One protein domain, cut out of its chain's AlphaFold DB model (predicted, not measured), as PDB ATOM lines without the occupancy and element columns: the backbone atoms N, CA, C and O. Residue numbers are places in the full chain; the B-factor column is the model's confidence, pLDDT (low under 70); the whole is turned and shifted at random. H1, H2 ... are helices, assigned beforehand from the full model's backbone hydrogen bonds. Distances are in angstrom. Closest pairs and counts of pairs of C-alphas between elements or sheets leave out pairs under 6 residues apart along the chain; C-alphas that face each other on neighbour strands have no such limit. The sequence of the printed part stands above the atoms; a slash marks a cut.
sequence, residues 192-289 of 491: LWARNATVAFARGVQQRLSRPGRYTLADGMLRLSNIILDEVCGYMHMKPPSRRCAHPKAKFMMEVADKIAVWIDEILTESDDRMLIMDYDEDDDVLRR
ATOM      1  N   LEU A 192      65.121   6.436  28.088       70.44
ATOM      2  CA  LEU A 192      65.039   5.878  26.733       70.44
ATOM      3  C   LEU A 192      63.946   4.811  26.633       70.44
ATOM      4  O   LEU A 192      63.156   4.831  25.690       70.44
ATOM      5  N   TRP A 193      63.876   3.921  27.623       76.38
ATOM      6  CA  TRP A 193      62.831   2.909  27.715       76.38
ATOM      7  C   TRP A 193      61.446   3.538  27.874       76.38
ATOM      8  O   TRP A 193      60.572   3.257  27.061       76.38
ATOM      9  N   ALA A 194      61.267   4.460  28.827       74.06
ATOM     10  CA  ALA A 194      60.000   5.154  29.040       74.06
ATOM     11  C   ALA A 194      59.551   5.897  27.776       74.06
ATOM     12  O   ALA A 194      58.415   5.745  27.344       74.06
ATOM     13  N   ARG A 195      60.462   6.617  27.108       74.50
ATOM     14  CA  ARG A 195      60.175   7.309  25.846       74.50
ATOM     15  C   ARG A 195      59.733   6.335  24.759       74.50
ATOM     16  O   ARG A 195      58.752   6.599  24.067       74.50
ATOM     17  N   ASN A 196      60.447   5.226  24.590       78.50
ATOM     18  CA  ASN A 196      60.109   4.226  23.582       78.50
ATOM     19  C   ASN A 196      58.771   3.545  23.898       78.50
ATOM     20  O   ASN A 196      57.970   3.355  22.985       78.50
ATOM     21  N   ALA A 197      58.490   3.261  25.172       75.12
ATOM     22  CA  ALA A 197      57.216   2.727  25.635       75.12
ATOM     23  C   ALA A 197      56.065   3.714  25.385       75.12
ATOM     24  O   ALA A 197      55.050   3.329  24.814       75.12
ATOM     25  N   THR A 198      56.238   5.005  25.695       74.44
ATOM     26  CA  THR A 198      55.235   6.042  25.402       74.44
ATOM     27  C   THR A 198      54.977   6.168  23.901       74.44
ATOM     28  O   THR A 198      53.829   6.288  23.479       74.44
ATOM     29  N   VAL A 199      56.022   6.109  23.068       78.75
ATOM     30  CA  VAL A 199      55.873   6.159  21.605       78.75
ATOM     31  C   VAL A 199      55.172   4.907  21.073       78.75
ATOM     32  O   VAL A 199      54.311   5.022  20.202       78.75
ATOM     33  N   ALA A 200      55.507   3.721  21.585       74.62
ATOM     34  CA  ALA A 200      54.842   2.474  21.214       74.62
ATOM     35  C   ALA A 200      53.361   2.485  21.621       74.62
ATOM     36  O   ALA A 200      52.502   2.175  20.797       74.62
ATOM     37  N   PHE A 201      53.062   2.941  22.839       76.50
ATOM     38  CA  PHE A 201      51.703   3.124  23.341       76.50
ATOM     39  C   PHE A 201      50.913   4.105  22.469       76.50
ATOM     40  O   PHE A 201      49.839   3.768  21.978       76.50
ATOM     41  N   ALA A 202      51.477   5.281  22.179       77.19
ATOM     42  CA  ALA A 202      50.836   6.279  21.328       77.19
ATOM     43  C   ALA A 202      50.558   5.748  19.910       77.19
ATOM     44  O   ALA A 202      49.494   6.011  19.352       77.19
ATOM     45  N   ARG A 203      51.477   4.959  19.333       77.69
ATOM     46  CA  ARG A 203      51.259   4.289  18.038       77.69
ATOM     47  C   ARG A 203      50.158   3.230  18.117       77.69
ATOM     48  O   ARG A 203      49.357   3.144  17.189       77.69
ATOM     49  N   GLY A 204      50.091   2.466  19.206       74.56
ATOM     50  CA  GLY A 204      49.019   1.499  19.459       74.56
ATOM     51  C   GLY A 204      47.648   2.171  19.546       74.56
ATOM     52  O   GLY A 204      46.720   1.783  18.830       74.56
ATOM     53  N   VAL A 205      47.556   3.256  20.323       75.56
ATOM     54  CA  VAL A 205      46.360   4.109  20.414       75.56
ATOM     55  C   VAL A 205      45.980   4.640  19.036       75.56
ATOM     56  O   VAL A 205      44.840   4.486  18.611       75.56
ATOM     57  N   GLN A 206      46.928   5.209  18.289       79.00
ATOM     58  CA  GLN A 206      46.671   5.765  16.960       79.00
ATOM     59  C   GLN A 206      46.122   4.713  15.985       79.00
ATOM     60  O   GLN A 206      45.149   4.980  15.276       79.00
ATOM     61  N   GLN A 207      46.711   3.515  15.951       78.19
ATOM     62  CA  GLN A 207      46.247   2.430  15.082       78.19
ATOM     63  C   GLN A 207      44.824   1.991  15.433       78.19
ATOM     64  O   GLN A 207      44.008   1.777  14.534       78.19
ATOM     65  N   ARG A 208      44.487   1.900  16.722       68.94
ATOM     66  CA  ARG A 208      43.133   1.536  17.165       68.94
ATOM     67  C   ARG A 208      42.121   2.655  16.916       68.94
ATOM     68  O   ARG A 208      41.042   2.374  16.405       68.94
ATOM     69  N   LEU A 209      42.480   3.915  17.167       69.56
ATOM     70  CA  LEU A 209      41.615   5.068  16.897       69.56
ATOM     71  C   LEU A 209      41.300   5.230  15.404       69.56
ATOM     72  O   LEU A 209      40.212   5.696  15.067       69.56
ATOM     73  N   SER A 210      42.217   4.810  14.524       76.88
ATOM     74  CA  SER A 210      42.019   4.852  13.068       76.88
ATOM     75  C   SER A 210      40.884   3.952  12.568       76.88
ATOM     76  O   SER A 210      40.328   4.205  11.500       76.88
ATOM     77  N   ARG A 211      40.489   2.933  13.343       75.25
ATOM     78  CA  ARG A 211      39.348   2.070  13.018       75.25
ATOM     79  C   ARG A 211      38.060   2.733  13.507       75.25
ATOM     80  O   ARG A 211      37.943   2.949  14.712       75.25
ATOM     81  N   PRO A 212      37.094   3.080  12.639       65.38
ATOM     82  CA  PRO A 212      35.811   3.615  13.083       65.38
ATOM     83  C   PRO A 212      35.043   2.535  13.851       65.38
ATOM     84  O   PRO A 212      34.966   1.392  13.406       65.38
ATOM     85  N   GLY A 213      34.480   2.890  15.003       63.59
ATOM     86  CA  GLY A 213      33.765   1.943  15.856       63.59
ATOM     87  C   GLY A 213      32.722   2.665  16.693       63.59
ATOM     88  O   GLY A 213      33.003   3.718  17.261       63.59
ATOM     89  N   ARG A 214      31.503   2.122  16.745       64.75
ATOM     90  CA  ARG A 214      30.457   2.587  17.661       64.75
ATOM     91  C   ARG A 214      30.419   1.626  18.835       64.75
ATOM     92  O   ARG A 214      30.147   0.449  18.630       64.75
ATOM     93  N   TYR A 215      30.686   2.132  20.030       70.12
ATOM     94  CA  TYR A 215      30.751   1.325  21.243       70.12
ATOM     95  C   TYR A 215      29.546   1.633  22.121       70.12
ATOM     96  O   TYR A 215      29.218   2.794  22.362       70.12
ATOM     97  N   THR A 216      28.876   0.587  22.586       70.44
ATOM     98  CA  THR A 216      27.888   0.672  23.660       70.44
ATOM     99  C   THR A 216      28.606   0.346  24.961       70.44
ATOM    100  O   THR A 216      28.989  -0.800  25.176       70.44
ATOM    101  N   LEU A 217      28.852   1.361  25.787       78.06
ATOM    102  CA  LEU A 217      29.604   1.218  27.034       78.06
ATOM    103  C   LEU A 217      28.698   0.771  28.188       78.06
ATOM    104  O   LEU A 217      27.584   1.279  28.324       78.06
ATOM    105  N   ALA A 218      29.208  -0.115  29.046       81.88
ATOM    106  CA  ALA A 218      28.614  -0.408  30.353       81.88
ATOM    107  C   ALA A 218      28.787   0.779  31.328       81.88
ATOM    108  O   ALA A 218      29.626   1.651  31.098       81.88
ATOM    109  N   ASP A 219      28.029   0.825  32.433       78.25
ATOM    110  CA  ASP A 219      27.999   1.990  33.346       78.25
ATOM    111  C   ASP A 219      29.382   2.333  33.942       78.25
ATOM    112  O   ASP A 219      29.772   3.502  33.999       78.25
ATOM    113  N   GLY A 220      30.184   1.320  34.293       76.25
ATOM    114  CA  GLY A 220      31.569   1.507  34.750       76.25
ATOM    115  C   GLY A 220      32.481   2.101  33.668       76.25
ATOM    116  O   GLY A 220      33.192   3.078  33.907       76.25
ATOM    117  N   MET A 221      32.389   1.586  32.441       82.19
ATOM    118  CA  MET A 221      33.160   2.076  31.294       82.19
ATOM    119  C   MET A 221      32.720   3.478  30.856       82.19
ATOM    120  O   MET A 221      33.530   4.266  30.372       82.19
ATOM    121  N   LEU A 222      31.443   3.822  31.046       86.81
ATOM    122  CA  LEU A 222      30.909   5.152  30.769       86.81
ATOM    123  C   LEU A 222      31.539   6.198  31.697       86.81
ATOM    124  O   LEU A 222      31.894   7.286  31.240       86.81
ATOM    125  N   ARG A 223      31.714   5.867  32.985       86.00
ATOM    126  CA  ARG A 223      32.415   6.730  33.951       86.00
ATOM    127  C   ARG A 223      33.872   6.925  33.554       86.00
ATOM    128  O   ARG A 223      34.317   8.067  33.488       86.00
ATOM    129  N   LEU A 224      34.574   5.839  33.226       86.12
ATOM    130  CA  LEU A 224      35.962   5.896  32.765       86.12
ATOM    131  C   LEU A 224      36.096   6.746  31.494       86.12
ATOM    132  O   LEU A 224      36.934   7.641  31.430       86.12
ATOM    133  N   SER A 225      35.215   6.536  30.516       89.31
ATOM    134  CA  SER A 225      35.183   7.336  29.292       89.31
ATOM    135  C   SER A 225      34.894   8.816  29.571       89.31
ATOM    136  O   SER A 225      35.517   9.679  28.963       89.31
ATOM    137  N   ASN A 226      34.009   9.155  30.517       89.06
ATOM    138  CA  ASN A 226      33.763  10.556  30.878       89.06
ATOM    139  C   ASN A 226      34.996  11.216  31.520       89.06
ATOM    140  O   ASN A 226      35.296  12.361  31.194       89.06
ATOM    141  N   ILE A 227      35.736  10.492  32.368       90.00
ATOM    142  CA  ILE A 227      37.002  10.979  32.944       90.00
ATOM    143  C   ILE A 227      38.018  11.247  31.826       90.00
ATOM    144  O   ILE A 227      38.586  12.334  31.747       90.00
ATOM    145  N   ILE A 228      38.189  10.289  30.910       89.50
ATOM    146  CA  ILE A 228      39.092  10.434  29.761       89.50
ATOM    147  C   ILE A 228      38.650  11.605  28.873       89.50
ATOM    148  O   ILE A 228      39.475  12.396  28.422       89.50
ATOM    149  N   LEU A 229      37.348  11.753  28.625       90.50
ATOM    150  CA  LEU A 229      36.799  12.839  27.821       90.50
ATOM    151  C   LEU A 229      37.115  14.209  28.433       90.50
ATOM    152  O   LEU A 229      37.501  15.115  27.690       90.50
ATOM    153  N   ASP A 230      36.981  14.356  29.751       90.31
ATOM    154  CA  ASP A 230      37.320  15.588  30.468       90.31
ATOM    155  C   ASP A 230      38.811  15.920  30.334       90.31
ATOM    156  O   ASP A 230      39.161  17.059  30.011       90.31
ATOM    157  N   GLU A 231      39.695  14.930  30.485       89.25
ATOM    158  CA  GLU A 231      41.140  15.120  30.329       89.25
ATOM    159  C   GLU A 231      41.529  15.503  28.896       89.25
ATOM    160  O   GLU A 231      42.232  16.495  28.679       89.25
ATOM    161  N   VAL A 232      41.036  14.767  27.895       87.00
ATOM    162  CA  VAL A 232      41.342  15.036  26.482       87.00
ATOM    163  C   VAL A 232      40.779  16.403  26.065       87.00
ATOM    164  O   VAL A 232      41.447  17.164  25.358       87.00
ATOM    165  N   CYS A 233      39.582  16.772  26.533       88.00
ATOM    166  CA  CYS A 233      39.038  18.113  26.311       88.00
ATOM    167  C   CYS A 233      39.876  19.194  27.009       88.00
ATOM    168  O   CYS A 233      40.108  20.250  26.414       88.00
ATOM    169  N   GLY A 234      40.395  18.919  28.210       87.31
ATOM    170  CA  GLY A 234      41.315  19.792  28.937       87.31
ATOM    171  C   GLY A 234      42.596  20.091  28.153       87.31
ATOM    172  O   GLY A 234      42.956  21.262  27.995       87.31
ATOM    173  N   TYR A 235      43.232  19.062  27.581       85.81
ATOM    174  CA  TYR A 235      44.416  19.216  26.721       85.81
ATOM    175  C   TYR A 235      44.128  19.998  25.437       85.81
ATOM    176  O   TYR A 235      44.964  20.773  24.977       85.81
ATOM    177  N   MET A 236      42.932  19.835  24.870       79.12
ATOM    178  CA  MET A 236      42.505  20.533  23.652       79.12
ATOM    179  C   MET A 236      41.903  21.922  23.925       79.12
ATOM    180  O   MET A 236      41.432  22.577  22.993       79.12
ATOM    181  N   HIS A 237      41.902  22.372  25.187       83.69
ATOM    182  CA  HIS A 237      41.287  23.622  25.647       83.69
ATOM    183  C   HIS A 237      39.813  23.772  25.230       83.69
ATOM    184  O   HIS A 237      39.346  24.854  24.869       83.69
ATOM    185  N   MET A 238      39.069  22.670  25.280       82.81
ATOM    186  CA  MET A 238      37.641  22.619  24.992       82.81
ATOM    187  C   MET A 238      36.851  22.298  26.257       82.81
ATOM    188  O   MET A 238      37.331  21.605  27.147       82.81
ATOM    189  N   LYS A 239      35.609  22.783  26.332       84.12
ATOM    190  CA  LYS A 239      34.681  22.308  27.361       84.12
ATOM    191  C   LYS A 239      34.224  20.890  27.008       84.12
ATOM    192  O   LYS A 239      33.924  20.666  25.830       84.12
ATOM    193  N   PRO A 240      34.139  19.978  27.989       85.12
ATOM    194  CA  PRO A 240      33.667  18.628  27.743       85.12
ATOM    195  C   PRO A 240      32.232  18.673  27.197       85.12
ATOM    196  O   PRO A 240      31.351  19.291  27.809       85.12
ATOM    197  N   PRO A 241      31.991  18.124  25.995       85.19
ATOM    198  CA  PRO A 241      30.675  18.155  25.387       85.19
ATOM    199  C   PRO A 241      29.736  17.159  26.071       85.19
ATOM    200  O   PRO A 241      30.141  16.084  26.505       85.19
ATOM    201  N   SER A 242      28.444  17.487  26.106       83.88
ATOM    202  CA  SER A 242      27.420  16.524  26.519       83.88
ATOM    203  C   SER A 242      27.330  15.369  25.515       83.88
ATOM    204  O   SER A 242      27.369  15.606  24.306       83.88
ATOM    205  N   ARG A 243      27.085  14.142  26.000       78.50
ATOM    206  CA  ARG A 243      26.869  12.947  25.158       78.50
ATOM    207  C   ARG A 243      25.717  13.059  24.158       78.50
ATOM    208  O   ARG A 243      25.686  12.336  23.170       78.50
ATOM    209  N   ARG A 244      24.794  14.003  24.374       80.62
ATOM    210  CA  ARG A 244      23.682  14.305  23.455       80.62
ATOM    211  C   ARG A 244      24.045  15.321  22.364       80.62
ATOM    212  O   ARG A 244      23.201  15.666  21.543       80.62
ATOM    213  N   CYS A 245      25.270  15.848  22.359       81.94
ATOM    214  CA  CYS A 245      25.692  16.862  21.401       81.94
ATOM    215  C   CYS A 245      25.835  16.268  19.991       81.94
ATOM    216  O   CYS A 245      26.580  15.314  19.778       81.94
ATOM    217  N   ALA A 246      25.169  16.881  19.009       78.81
ATOM    218  CA  ALA A 246      25.222  16.460  17.607       78.81
ATOM    219  C   ALA A 246      26.456  16.983  16.842       78.81
ATOM    220  O   ALA A 246      26.643  16.654  15.672       78.81
ATOM    221  N   HIS A 247      27.301  17.810  17.469       84.56
ATOM    222  CA  HIS A 247      28.419  18.444  16.774       84.56
ATOM    223  C   HIS A 247      29.481  17.399  16.359       84.56
ATOM    224  O   HIS A 247      29.964  16.664  17.225       84.56
ATOM    225  N   PRO A 248      29.938  17.361  15.090       84.06
ATOM    226  CA  PRO A 248      30.874  16.339  14.599       84.06
ATOM    227  C   PRO A 248      32.168  16.245  15.412       84.06
ATOM    228  O   PRO A 248      32.606  15.159  15.774       84.06
ATOM    229  N   LYS A 249      32.742  17.397  15.782       83.56
ATOM    230  CA  LYS A 249      33.936  17.461  16.641       83.56
ATOM    231  C   LYS A 249      33.684  16.880  18.033       83.56
ATOM    232  O   LYS A 249      34.541  16.184  18.552       83.56
ATOM    233  N   ALA A 250      32.519  17.140  18.628       84.06
ATOM    234  CA  ALA A 250      32.175  16.578  19.930       84.06
ATOM    235  C   ALA A 250      32.012  15.058  19.828       84.06
ATOM    236  O   ALA A 250      32.553  14.327  20.647       84.06
ATOM    237  N   LYS A 251      31.346  14.588  18.768       83.62
ATOM    238  CA  LYS A 251      31.156  13.165  18.487       83.62
ATOM    239  C   LYS A 251      32.473  12.419  18.304       83.62
ATOM    240  O   LYS A 251      32.630  11.346  18.869       83.62
ATOM    241  N   PHE A 252      33.424  13.017  17.592       84.56
ATOM    242  CA  PHE A 252      34.768  12.464  17.448       84.56
ATOM    243  C   PHE A 252      35.486  12.337  18.797       84.56
ATOM    244  O   PHE A 252      36.024  11.281  19.102       84.56
ATOM    245  N   MET A 253      35.463  13.380  19.633       85.06
ATOM    246  CA  MET A 253      36.120  13.343  20.947       85.06
ATOM    247  C   MET A 253      35.504  12.288  21.870       85.06
ATOM    248  O   MET A 253      36.228  11.595  22.578       85.06
ATOM    249  N   MET A 254      34.179  12.132  21.823       86.06
ATOM    250  CA  MET A 254      33.475  11.082  22.559       86.06
ATOM    251  C   MET A 254      33.838   9.691  22.044       86.06
ATOM    252  O   MET A 254      34.134   8.817  22.842       86.06
ATOM    253  N   GLU A 255      33.899   9.499  20.725       85.44
ATOM    254  CA  GLU A 255      34.320   8.226  20.133       85.44
ATOM    255  C   GLU A 255      35.763   7.867  20.523       85.44
ATOM    256  O   GLU A 255      36.056   6.707  20.797       85.44
ATOM    257  N   VAL A 256      36.662   8.854  20.588       85.50
ATOM    258  CA  VAL A 256      38.040   8.654  21.061       85.50
ATOM    259  C   VAL A 256      38.060   8.227  22.528       85.50
ATOM    260  O   VAL A 256      38.729   7.251  22.858       85.50
ATOM    261  N   ALA A 257      37.319   8.914  23.399       87.88
ATOM    262  CA  ALA A 257      37.254   8.573  24.818       87.88
ATOM    263  C   ALA A 257      36.622   7.188  25.056       87.88
ATOM    264  O   ALA A 257      37.162   6.387  25.817       87.88
ATOM    265  N   ASP A 258      35.543   6.871  24.335       87.38
ATOM    266  CA  ASP A 258      34.861   5.578  24.409       87.38
ATOM    267  C   ASP A 258      35.778   4.434  23.944       87.38
ATOM    268  O   ASP A 258      35.849   3.397  24.600       87.38
ATOM    269  N   LYS A 259      36.553   4.638  22.869       84.88
ATOM    270  CA  LYS A 259      37.556   3.667  22.396       84.88
ATOM    271  C   LYS A 259      38.658   3.408  23.413       84.88
ATOM    272  O   LYS A 259      39.070   2.264  23.576       84.88
ATOM    273  N   ILE A 260      39.160   4.458  24.062       85.06
ATOM    274  CA  ILE A 260      40.214   4.314  25.073       85.06
ATOM    275  C   ILE A 260      39.668   3.554  26.286       85.06
ATOM    276  O   ILE A 260      40.348   2.665  26.783       85.06
ATOM    277  N   ALA A 261      38.436   3.840  26.716       88.00
ATOM    278  CA  ALA A 261      37.808   3.130  27.830       88.00
ATOM    279  C   ALA A 261      37.615   1.632  27.540       88.00
ATOM    280  O   ALA A 261      37.966   0.810  28.378       88.00
ATOM    281  N   VAL A 262      37.129   1.276  26.343       86.31
ATOM    282  CA  VAL A 262      37.015  -0.135  25.912       86.31
ATOM    283  C   VAL A 262      38.374  -0.810  25.875       86.31
ATOM    284  O   VAL A 262      38.510  -1.953  26.282       86.31
ATOM    285  N   TRP A 263      39.402  -0.105  25.411       83.31
ATOM    286  CA  TRP A 263      40.726  -0.696  25.323       83.31
ATOM    287  C   TRP A 263      41.361  -0.950  26.694       83.31
ATOM    288  O   TRP A 263      42.029  -1.963  26.870       83.31
ATOM    289  N   ILE A 264      41.140  -0.064  27.666       84.88
ATOM    290  CA  ILE A 264      41.580  -0.296  29.048       84.88
ATOM    291  C   ILE A 264      40.884  -1.536  29.617       84.88
ATOM    292  O   ILE A 264      41.549  -2.370  30.217       84.88
ATOM    293  N   ASP A 265      39.583  -1.684  29.377       85.62
ATOM    294  CA  ASP A 265      38.799  -2.844  29.815       85.62
ATOM    295  C   ASP A 265      39.264  -4.155  29.151       85.62
ATOM    296  O   ASP A 265      39.461  -5.156  29.834       85.62
ATOM    297  N   GLU A 266      39.557  -4.132  27.842       83.88
ATOM    298  CA  GLU A 266      40.165  -5.263  27.121       83.88
ATOM    299  C   GLU A 266      41.508  -5.669  27.749       83.88
ATOM    300  O   GLU A 266      41.768  -6.856  27.926       83.88
ATOM    301  N   ILE A 267      42.359  -4.694  28.094       82.12
ATOM    302  CA  ILE A 267      43.663  -4.958  28.720       82.12
ATOM    303  C   ILE A 267      43.493  -5.551  30.117       82.12
ATOM    304  O   ILE A 267      44.203  -6.496  30.439       82.12
ATOM    305  N   LEU A 268      42.589  -4.996  30.930       83.31
ATOM    306  CA  LEU A 268      42.331  -5.481  32.287       83.31
ATOM    307  C   LEU A 268      41.813  -6.919  32.261       83.31
ATOM    308  O   LEU A 268      42.335  -7.776  32.963       83.31
ATOM    309  N   THR A 269      40.866  -7.205  31.367       85.12
ATOM    310  CA  THR A 269      40.343  -8.563  31.192       85.12
ATOM    311  C   THR A 269      41.439  -9.525  30.719       85.12
ATOM    312  O   THR A 269      41.598 -10.602  31.277       85.12
ATOM    313  N   GLU A 270      42.264  -9.126  29.738       83.00
ATOM    314  CA  GLU A 270      43.380  -9.957  29.261       83.00
ATOM    315  C   GLU A 270      44.443 -10.186  30.351       83.00
ATOM    316  O   GLU A 270      45.061 -11.254  30.389       83.00
ATOM    317  N   SER A 271      44.692  -9.203  31.223       75.19
ATOM    318  CA  SER A 271      45.616  -9.375  32.346       75.19
ATOM    319  C   SER A 271      45.056 -10.293  33.422       75.19
ATOM    320  O   SER A 271      45.806 -11.134  33.913       75.19
ATOM    321  N   ASP A 272      43.768 -10.177  33.742       78.44
ATOM    322  CA  ASP A 272      43.102 -11.022  34.735       78.44
ATOM    323  C   ASP A 272      43.046 -12.478  34.249       78.44
ATOM    324  O   ASP A 272      43.421 -13.387  34.985       78.44
ATOM    325  N   ASP A 273      42.714 -12.706  32.973       77.69
ATOM    326  CA  ASP A 273      42.737 -14.036  32.354       77.69
ATOM    327  C   ASP A 273      44.138 -14.665  32.402       77.69
ATOM    328  O   ASP A 273      44.293 -15.860  32.648       77.69
ATOM    329  N   ARG A 274      45.192 -13.874  32.167       71.94
ATOM    330  CA  ARG A 274      46.575 -14.369  32.238       71.94
ATOM    331  C   ARG A 274      47.038 -14.635  33.661       71.94
ATOM    332  O   ARG A 274      47.816 -15.563  33.847       71.94
ATOM    333  N   MET A 275      46.587 -13.836  34.623       70.88
ATOM    334  CA  MET A 275      46.848 -14.059  36.044       70.88
ATOM    335  C   MET A 275      46.203 -15.371  36.490       70.88
ATOM    336  O   MET A 275      46.895 -16.234  37.009       70.88
ATOM    337  N   LEU A 276      44.941 -15.593  36.118       68.00
ATOM    338  CA  LEU A 276      44.233 -16.850  36.373       68.00
ATOM    339  C   LEU A 276      44.919 -18.072  35.740       68.00
ATOM    340  O   LEU A 276      44.908 -19.150  36.324       68.00
ATOM    341  N   ILE A 277      45.512 -17.927  34.551       64.62
ATOM    342  CA  ILE A 277      46.268 -19.012  33.899       64.62
ATOM    343  C   ILE A 277      47.606 -19.269  34.610       64.62
ATOM    344  O   ILE A 277      48.013 -20.421  34.714       64.62
ATOM    345  N   MET A 278      48.278 -18.225  35.104       58.12
ATOM    346  CA  MET A 278      49.507 -18.374  35.893       58.12
ATOM    347  C   MET A 278      49.245 -19.045  37.246       58.12
ATOM    348  O   MET A 278      50.014 -19.919  37.626       58.12
ATOM    349  N   ASP A 279      48.149 -18.695  37.923       56.91
ATOM    350  CA  ASP A 279      47.751 -19.333  39.183       56.91
ATOM    351  C   ASP A 279      47.453 -20.834  38.970       56.91
ATOM    352  O   ASP A 279      47.817 -21.674  39.789       56.91
ATOM    353  N   TYR A 280      46.867 -21.197  37.820       51.38
ATOM    354  CA  TYR A 280      46.612 -22.597  37.451       51.38
ATOM    355  C   TYR A 280      47.899 -23.409  37.230       51.38
ATOM    356  O   TYR A 280      47.950 -24.588  37.576       51.38
ATOM    357  N   ASP A 281      48.934 -22.792  36.650       51.19
ATOM    358  CA  ASP A 281      50.242 -23.430  36.455       51.19
ATOM    359  C   ASP A 281      50.995 -23.588  37.799       51.19
ATOM    360  O   ASP A 281      51.703 -24.579  37.988       51.19
ATOM    361  N   GLU A 282      50.816 -22.663  38.755       53.75
ATOM    362  CA  GLU A 282      51.375 -22.788  40.111       53.75
ATOM    363  C   GLU A 282      50.717 -23.931  40.908       53.75
ATOM    364  O   GLU A 282      51.432 -24.714  41.538       53.75
ATOM    365  N   ASP A 283      49.394 -24.109  40.822       49.81
ATOM    366  CA  ASP A 283      48.683 -25.217  41.484       49.81
ATOM    367  C   ASP A 283      49.069 -26.603  40.916       49.81
ATOM    368  O   ASP A 283      49.184 -27.584  41.662       49.81
ATOM    369  N   ASP A 284      49.333 -26.706  39.609       51.59
ATOM    370  CA  ASP A 284      49.777 -27.955  38.963       51.59
ATOM    371  C   ASP A 284      51.232 -28.319  39.350       51.59
ATOM    372  O   ASP A 284      51.590 -29.500  39.470       51.59
ATOM    373  N   ASP A 285      52.078 -27.317  39.620       50.56
ATOM    374  CA  ASP A 285      53.430 -27.499  40.165       50.56
ATOM    375  C   ASP A 285      53.423 -27.810  41.679       50.56
ATOM    376  O   ASP A 285      54.265 -28.588  42.147       50.56
ATOM    377  N   VAL A 286      52.453 -27.294  42.444       50.62
ATOM    378  CA  VAL A 286      52.230 -27.653  43.860       50.62
ATOM    379  C   VAL A 286      51.763 -29.108  43.988       50.62
ATOM    380  O   VAL A 286      52.359 -29.876  44.745       50.62
ATOM    381  N   LEU A 287      50.814 -29.554  43.157       46.69
ATOM    382  CA  LEU A 287      50.373 -30.958  43.120       46.69
ATOM    383  C   LEU A 287      51.486 -31.935  42.699       46.69
ATOM    384  O   LEU A 287      51.440 -33.128  43.022       46.69
ATOM    385  N   ARG A 288      52.518 -31.456  41.991       50.31
ATOM    386  CA  ARG A 288      53.724 -32.241  41.677       50.31
ATOM    387  C   ARG A 288      54.750 -32.253  42.808       50.31
ATOM    388  O   ARG A 288      55.481 -33.242  42.920       50.31
ATOM    389  N   ARG A 289      54.810 -31.208  43.639       42.75
ATOM    390  CA  ARG A 289      55.716 -31.124  44.797       42.75
ATOM    391  C   ARG A 289      55.296 -32.017  45.959       42.75
ATOM    392  O   ARG A 289      56.176 -32.566  46.612       42.75
TER     393      ARG A 289
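AT A GLANCE: This is residues 192 to 289 of the 491 residues of an uncharacterized protein of Bombyx mori (UniProt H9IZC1). One long straight helix, H3, makes the long axis; H2 crosses its first part at a slant, and H1 meets that first part with its last residues, while residues 210 to 218 wrap round H3 from H1 to H2. Two arms stick out of this small body: residues 192 to 204 of H1 and residues 266 to 289 of H3. The printed part has 98 residues with three named helices, in the order H1, H2, H3, and no named strand; the class is all helix. The whole is loose, with a radius of gyration of the C-alphas of 18.2 A, and elongated, spanning 63 by 37 by 22 A.

HOW THE PARTS SIT: Start with H1, residues 192 to 209, and look ahead to H3, residues 248 to 289. H1 touches H3 with residues 205 to 209 alone, and H3 touches H1 with residues 256 to 260 alone; their closest C-alphas, those of Leu 209 and Val 256, are 6.6 A apart. These two helices run opposite ways at a steep tilt of 62 degrees. Next comes H2, residues 219 to 235, which is apart from H1. H2 touches H3, and H3 touches H2 with residues 253 to 265 alone; their closest C-alphas, those of Ser 225 and Ala 257, are 5.1 A apart. They too run opposite ways, at a steep tilt of 55 degrees. In H1, H2 and H3 every O i to N i+4 pair is within hydrogen-bond range.

IN THESE COORDINATES: Find C-alpha 192 at (65.039, 5.878, 26.733); from there H1 runs 25.4 A to C-alpha 209. H2 begins at C-alpha 219, at (27.999, 1.990, 33.346), and measures 24.7 A. H3 measures 61.5 A and ends at C-alpha 289, at (55.716, -31.124, 44.797).

THE WHOLE: The C-alphas farthest apart, those of His 247 and Arg 289, are 63.1 A apart. The printed part has no cut; the link from H1 to H2 is short, and that from H2 to H3, residues 236 to 247, is long. Look for pLDDT under 70 at residues 208 to 209, 212 to 214 and 276 to 289; the mean of the printed part is 76.9.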